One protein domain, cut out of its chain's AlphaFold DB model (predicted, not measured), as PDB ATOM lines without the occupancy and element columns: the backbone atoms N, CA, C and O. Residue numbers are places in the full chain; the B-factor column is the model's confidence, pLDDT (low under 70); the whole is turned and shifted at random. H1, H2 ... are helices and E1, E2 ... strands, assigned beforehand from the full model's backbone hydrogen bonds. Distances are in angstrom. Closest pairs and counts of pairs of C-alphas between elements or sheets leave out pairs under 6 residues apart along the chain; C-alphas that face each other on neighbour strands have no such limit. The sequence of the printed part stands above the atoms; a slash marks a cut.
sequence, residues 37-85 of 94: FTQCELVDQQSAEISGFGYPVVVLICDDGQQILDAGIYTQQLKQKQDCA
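Overview. This is residues 37 to 85 of the 94 residues of an uncharacterized protein of Raoultella ornithinolytica (UniProt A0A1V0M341). A small sheet of three strands, E1, E2 and E3, makes a wall; where E3 ends, the chain turns a corner into H2, which begins close to the sheet with residues 71 to 75 and then runs away from it. H1, a short turn of helix, sits at the end of the sheet between E1 and E2. The printed part has 49 residues, in the order E1, H1, E2, E3, H2, and its class is mixed, helices and strands. The sheet's order is E1, E2, E3, antiparallel throughout. The whole is flat, spanning 33 by 23 by 11 A, and only just compact, close to loose, with a radius of gyration of the C-alphas of 11.2 A.

Along the chain. Find C-alpha 41 at (145.842, 114.579, 156.374); from there E1 runs 15.0 A to residue 46. H1 follows at residues 48 to 51, then E2 at residues 57 to 62, 15.7 A long. E3, residues 65 to 70, measures 16.8 A. H2, residues 71 to 83, runs 18.2 A to C-alpha 83 at (157.834, 130.726, 156.539).

Arrangement. Look first at E1 and E2, antiparallel at 160 degrees, with N 41 and O 61 2.8 A apart, within hydrogen-bond range. E2 and E3 form a hairpin, antiparallel at 154 degrees, with N 60 and O 67 2.8 A apart, also within range. H1 only grazes the sheet, with its residues 48 to 51; the closest C-alphas of H1 and E2 are those of Ser 51 and Val 57, 6.4 A apart. H2 is on the sheet at a height of 13.5 A, over E2 and only just over E3, with 3 C-alphas, and stands up from the sheet at 52 degrees. The closest C-alphas of E2 and H2, those of Val 57 and Ala 71, are 4.6 A apart. H1 and H2 are apart. In H2 every O i to N i+4 pair is within hydrogen-bond range; H1 is too short for such a pair, and its one O i to N i+3 pair is not within range.

Size, cuts and confidence. The two farthest C-alphas, those of Gly 52 and Ala 85, are 33.9 A apart. The printed part has no cut, and its four links between named elements are tight. Look at the B-factor column: pLDDT is under 70 at residue 38 and residues 79 to 85.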
ATOM      1  N   PHE A  37     155.341 116.061 158.163       72.62
ATOM      2  CA  PHE A  37     153.933 115.788 158.454       72.62
ATOM      3  C   PHE A  37     152.959 116.681 157.672       72.62
ATOM      4  O   PHE A  37     151.752 116.485 157.767       72.62
ATOM      5  N   THR A  38     153.454 117.633 156.869       66.62
ATOM      6  CA  THR A  38     152.595 118.461 156.000       66.62
ATOM      7  C   THR A  38     151.955 117.667 154.865       66.62
ATOM      8  O   THR A  38     150.960 118.103 154.294       66.62
ATOM      9  N   GLN A  39     152.515 116.499 154.545       72.00
ATOM     10  CA  GLN A  39     151.965 115.579 153.552       72.00
ATOM     11  C   GLN A  39     150.879 114.663 154.127       72.00
ATOM     12  O   GLN A  39     150.295 113.876 153.389       72.00
ATOM     13  N   CYS A  40     150.615 114.747 155.432       81.69
ATOM     14  CA  CYS A  40     149.599 113.949 156.093       81.69
ATOM     15  C   CYS A  40     148.285 114.726 156.208       81.69
ATOM     16  O   CYS A  40     148.271 115.946 156.376       81.69
ATOM     17  N   GLU A  41     147.168 114.010 156.164       84.50
ATOM     18  CA  GLU A  41     145.842 114.579 156.374       84.50
ATOM     19  C   GLU A  41     145.572 114.733 157.873       84.50
ATOM     20  O   GLU A  41     145.716 113.777 158.636       84.50
ATOM     21  N   LEU A  42     145.171 115.931 158.308       84.88
ATOM     22  CA  LEU A  42     144.701 116.146 159.675       84.88
ATOM     23  C   LEU A  42     143.299 115.563 159.818       84.88
ATOM     24  O   LEU A  42     142.347 116.087 159.242       84.88
ATOM     25  N   VAL A  43     143.181 114.510 160.618       86.31
ATOM     26  CA  VAL A  43     141.920 113.787 160.807       86.31
ATOM     27  C   VAL A  43     141.222 114.212 162.084       86.31
ATOM     28  O   VAL A  43     139.999 114.323 162.109       86.31
ATOM     29  N   ASP A  44     141.990 114.467 163.142       85.31
ATOM     30  CA  ASP A  44     141.424 114.837 164.432       85.31
ATOM     31  C   ASP A  44     142.384 115.716 165.241       85.31
ATOM     32  O   ASP A  44     143.606 115.667 165.079       85.31
ATOM     33  N   GLN A  45     141.824 116.528 166.133       85.62
ATOM     34  CA  GLN A  45     142.579 117.307 167.104       85.62
ATOM     35  C   GLN A  45     141.902 117.196 168.461       85.62
ATOM     36  O   GLN A  45     140.732 117.536 168.625       85.62
ATOM     37  N   GLN A  46     142.674 116.768 169.453       85.12
ATOM     38  CA  GLN A  46     142.175 116.526 170.794       85.12
ATOM     39  C   GLN A  46     142.840 117.479 171.773       85.12
ATOM     40  O   GLN A  46     144.066 117.582 171.845       85.12
ATOM     41  N   SER A  47     142.015 118.162 172.561       80.25
ATOM     42  CA  SER A  47     142.465 118.961 173.700       80.25
ATOM     43  C   SER A  47     143.169 118.084 174.738       80.25
ATOM     44  O   SER A  47     142.919 116.882 174.820       80.25
ATOM     45  N   ALA A  48     143.998 118.694 175.591       78.31
ATOM     46  CA  ALA A  48     144.712 117.998 176.670       78.31
ATOM     47  C   ALA A  48     143.800 117.169 177.593       78.31
ATOM     48  O   ALA A  48     144.217 116.155 178.145       78.31
ATOM     49  N   GLU A  49     142.553 117.613 177.743       78.81
ATOM     50  CA  GLU A  49     141.517 116.995 178.574       78.81
ATOM     51  C   GLU A  49     140.966 115.696 177.966       78.81
ATOM     52  O   GLU A  49     140.468 114.836 178.687       78.81
ATOM     53  N   ILE A  50     141.054 115.562 176.641       75.25
ATOM     54  CA  ILE A  50     140.491 114.452 175.863       75.25
ATOM     55  C   ILE A  50     141.596 113.466 175.472       75.25
ATOM     56  O   ILE A  50     141.376 112.260 175.476       75.25
ATOM     57  N   SER A  51     142.801 113.974 175.199       75.31
ATOM     58  CA  SER A  51     143.918 113.189 174.673       75.31
ATOM     59  C   SER A  51     144.442 112.120 175.636       75.31
ATOM     60  O   SER A  51     145.104 111.182 175.205       75.31
ATOM     61  N   GLY A  52     144.213 112.268 176.945       78.19
ATOM     62  CA  GLY A  52     144.772 111.382 177.974       78.19
ATOM     63  C   GLY A  52     146.284 111.544 178.193       78.19
ATOM     64  O   GLY A  52     146.832 110.935 179.109       78.19
ATOM     65  N   PHE A  53     146.955 112.397 177.407       73.12
ATOM     66  CA  PHE A  53     148.396 112.658 177.489       73.12
ATOM     67  C   PHE A  53     148.752 113.882 178.349       73.12
ATOM     68  O   PHE A  53     149.925 114.115 178.640       73.12
ATOM     69  N   GLY A  54     147.757 114.673 178.767       79.50
ATOM     70  CA  GLY A  54     147.966 115.907 179.536       79.50
ATOM     71  C   GLY A  54     148.418 117.108 178.695       79.50
ATOM     72  O   GLY A  54     148.729 118.160 179.249       79.50
ATOM     73  N   TYR A  55     148.430 116.976 177.367       77.56
ATOM     74  CA  TYR A  55     148.705 118.038 176.396       77.56
ATOM     75  C   TYR A  55     147.868 117.818 175.122       77.56
ATOM     76  O   TYR A  55     147.427 116.688 174.872       77.56
ATOM     77  N   PRO A  56     147.565 118.875 174.344       81.50
ATOM     78  CA  PRO A  56     146.777 118.736 173.126       81.50
ATOM     79  C   PRO A  56     147.546 117.948 172.061       81.50
ATOM     80  O   PRO A  56     148.740 118.168 171.857       81.50
ATOM     81  N   VAL A  57     146.848 117.063 171.355       85.81
ATOM     82  CA  VAL A  57     147.420 116.226 170.293       85.81
ATOM     83  C   VAL A  57     146.663 116.401 168.984       85.81
ATOM     84  O   VAL A  57     145.479 116.734 168.965       85.81
ATOM     85  N   VAL A  58     147.355 116.162 167.881       85.81
ATOM     86  CA  VAL A  58     146.790 116.038 166.541       85.81
ATOM     87  C   VAL A  58     146.953 114.608 166.058       85.81
ATOM     88  O   VAL A  58     147.992 113.979 166.267       85.81
ATOM     89  N   VAL A  59     145.919 114.104 165.400       86.06
ATOM     90  CA  VAL A  59     145.927 112.814 164.726       86.06
ATOM     91  C   VAL A  59     146.010 113.076 163.234       86.06
ATOM     92  O   VAL A  59     145.139 113.725 162.650       86.06
ATOM     93  N   LEU A  60     147.074 112.572 162.627       85.81
ATOM     94  CA  LEU A  60     147.335 112.677 161.204       85.81
ATOM     95  C   LEU A  60     147.218 111.296 160.562       85.81
ATOM     96  O   LEU A  60     147.638 110.306 161.157       85.81
ATOM     97  N   ILE A  61     146.699 111.219 159.343       84.69
ATOM     98  CA  ILE A  61     146.812 110.030 158.497       84.69
ATOM     99  C   ILE A  61     147.806 110.333 157.380       84.69
ATOM    100  O   ILE A  61     147.624 111.260 156.597       84.69
ATOM    101  N   CYS A  62     148.875 109.547 157.335       83.00
ATOM    102  CA  CYS A  62     149.913 109.595 156.319       83.00
ATOM    103  C   CYS A  62     149.874 108.307 155.474       83.00
ATOM    104  O   CYS A  62     149.221 107.331 155.847       83.00
ATOM    105  N   ASP A  63     150.647 108.254 154.386       81.12
ATOM    106  CA  ASP A  63     150.725 107.071 153.505       81.12
ATOM    107  C   ASP A  63     151.175 105.778 154.210       81.12
ATOM    108  O   ASP A  63     150.872 104.677 153.754       81.12
ATOM    109  N   ASP A  64     151.898 105.891 155.326       78.00
ATOM    110  CA  ASP A  64     152.349 104.747 156.128       78.00
ATOM    111  C   ASP A  64     151.438 104.434 157.328       78.00
ATOM    112  O   ASP A  64     151.729 103.517 158.098       78.00
ATOM    113  N   GLY A  65     150.342 105.182 157.487       80.12
ATOM    114  CA  GLY A  65     149.360 104.988 158.543       80.12
ATOM    115  C   GLY A  65     149.109 106.216 159.416       80.12
ATOM    116  O   GLY A  65     149.455 107.353 159.092       80.12
ATOM    117  N   GLN A  66     148.437 105.967 160.539       84.06
ATOM    118  CA  GLN A  66     148.012 106.998 161.476       84.06
ATOM    119  C   GLN A  66     149.145 107.377 162.437       84.06
ATOM    120  O   GLN A  66     149.787 106.510 163.025       84.06
ATOM    121  N   GLN A  67     149.335 108.677 162.638       82.31
ATOM    122  CA  GLN A  67     150.326 109.267 163.527       82.31
ATOM    123  C   GLN A  67     149.632 110.168 164.548       82.31
ATOM    124  O   GLN A  67     148.703 110.898 164.211       82.31
ATOM    125  N   ILE A  68     150.084 110.128 165.800       81.69
ATOM    126  CA  ILE A  68     149.586 110.996 166.873       81.69
ATOM    127  C   ILE A  68     150.752 111.864 167.327       81.69
ATOM    128  O   ILE A  68     151.791 111.342 167.727       81.69
ATOM    129  N   LEU A  69     150.589 113.183 167.248       80.56
ATOM    130  CA  LEU A  69     151.630 114.146 167.589       80.56
ATOM    131  C   LEU A  69     151.123 115.182 168.574       80.56
ATOM    132  O   LEU A  69     149.942 115.505 168.605       80.56
ATOM    133  N   ASP A  70     152.043 115.770 169.328       83.00
ATOM    134  CA  ASP A  70     151.769 116.988 170.081       83.00
ATOM    135  C   ASP A  70     151.344 118.117 169.122       83.00
ATOM    136  O   ASP A  70     152.011 118.411 168.122       83.00
ATOM    137  N   ALA A  71     150.217 118.762 169.429       79.94
ATOM    138  CA  ALA A  71     149.650 119.817 168.597       79.94
ATOM    139  C   ALA A  71     150.565 121.052 168.501       79.94
ATOM    140  O   ALA A  71     150.582 121.736 167.474       79.94
ATOM    141  N   GLY A  72     151.348 121.342 169.540       79.12
ATOM    142  CA  GLY A  72     152.362 122.391 169.561       79.12
ATOM    143  C   GLY A  72     153.528 122.099 168.620       79.12
ATOM    144  O   GLY A  72     153.931 122.991 167.872       79.12
ATOM    145  N   ILE A  73     154.011 120.853 168.584       76.69
ATOM    146  CA  ILE A  73     155.059 120.423 167.641       76.69
ATOM    147  C   ILE A  73     154.550 120.533 166.200       76.69
ATOM    148  O   ILE A  73     155.208 121.143 165.356       76.69
ATOM    149  N   TYR A  74     153.349 120.019 165.924       76.56
ATOM    150  CA  TYR A  74     152.745 120.109 164.593       76.56
ATOM    151  C   TYR A  74     152.534 121.565 164.150       76.56
ATOM    152  O   TYR A  74     152.867 121.941 163.027       76.56
ATOM    153  N   THR A  75     152.069 122.431 165.056       74.69
ATOM    154  CA  THR A  75     151.901 123.865 164.774       74.69
ATOM    155  C   THR A  75     153.237 124.556 164.481       74.69
ATOM    156  O   THR A  75     153.302 125.420 163.607       74.69
ATOM    157  N   GLN A  76     154.313 124.199 165.189       74.44
ATOM    158  CA  GLN A  76     155.651 124.730 164.911       74.44
ATOM    159  C   GLN A  76     156.173 124.281 163.544       74.44
ATOM    160  O   GLN A  76     156.713 125.106 162.811       74.44
ATOM    161  N   GLN A  77     155.962 123.017 163.170       72.00
ATOM    162  CA  GLN A  77     156.340 122.506 161.850       72.00
ATOM    163  C   GLN A  77     155.562 123.186 160.720       72.00
ATOM    164  O   GLN A  77     156.160 123.574 159.717       72.00
ATOM    165  N   LEU A  78     154.253 123.396 160.900       70.31
ATOM    166  CA  LEU A  78     153.438 124.151 159.949       70.31
ATOM    167  C   LEU A  78     153.964 125.577 159.780       70.31
ATOM    168  O   LEU A  78     154.150 126.008 158.649       70.31
ATOM    169  N   LYS A  79     154.272 126.284 160.877       68.50
ATOM    170  CA  LYS A  79     154.840 127.643 160.815       68.50
ATOM    171  C   LYS A  79     156.187 127.674 160.102       68.50
ATOM    172  O   LYS A  79     156.349 128.458 159.179       68.50
ATOM    173  N   GLN A  80     157.110 126.778 160.454       63.03
ATOM    174  CA  GLN A  80     158.416 126.695 159.790       63.03
ATOM    175  C   GLN A  80     158.284 126.450 158.282       63.03
ATOM    176  O   GLN A  80     158.996 127.063 157.494       63.03
ATOM    177  N   LYS A  81     157.353 125.589 157.860       59.81
ATOM    178  CA  LYS A  81     157.090 125.324 156.439       59.81
ATOM    179  C   LYS A  81     156.363 126.474 155.745       59.81
ATOM    180  O   LYS A  81     156.598 126.685 154.561       59.81
ATOM    181  N   GLN A  82     155.517 127.215 156.459       56.03
ATOM    182  CA  GLN A  82     154.824 128.391 155.935       56.03
ATOM    183  C   GLN A  82     155.783 129.575 155.752       56.03
ATOM    184  O   GLN A  82     155.726 130.229 154.716       56.03
ATOM    185  N   ASP A  83     156.712 129.787 156.688       55.47
ATOM    186  CA  ASP A  83     157.834 130.726 156.539       55.47
ATOM    187  C   ASP A  83     158.801 130.291 155.419       55.47
ATOM    188  O   ASP A  83     159.409 131.128 154.758       55.47
ATOM    189  N   CYS A  84     158.911 128.984 155.150       51.41
ATOM    190  CA  CYS A  84     159.703 128.433 154.044       51.41
ATOM    191  C   CYS A  84     158.914 128.240 152.733       51.41
ATOM    192  O   CYS A  84     159.444 127.648 151.787       51.41
ATOM    193  N   ALA A  85     157.659 128.692 152.643       41.31
ATOM    194  CA  ALA A  85     156.899 128.604 151.401       41.31
ATOM    195  C   ALA A  85     157.464 129.637 150.404       41.31
ATOM    196  O   ALA A  85     157.542 130.819 150.742       41.31
TER     197      ALA A  85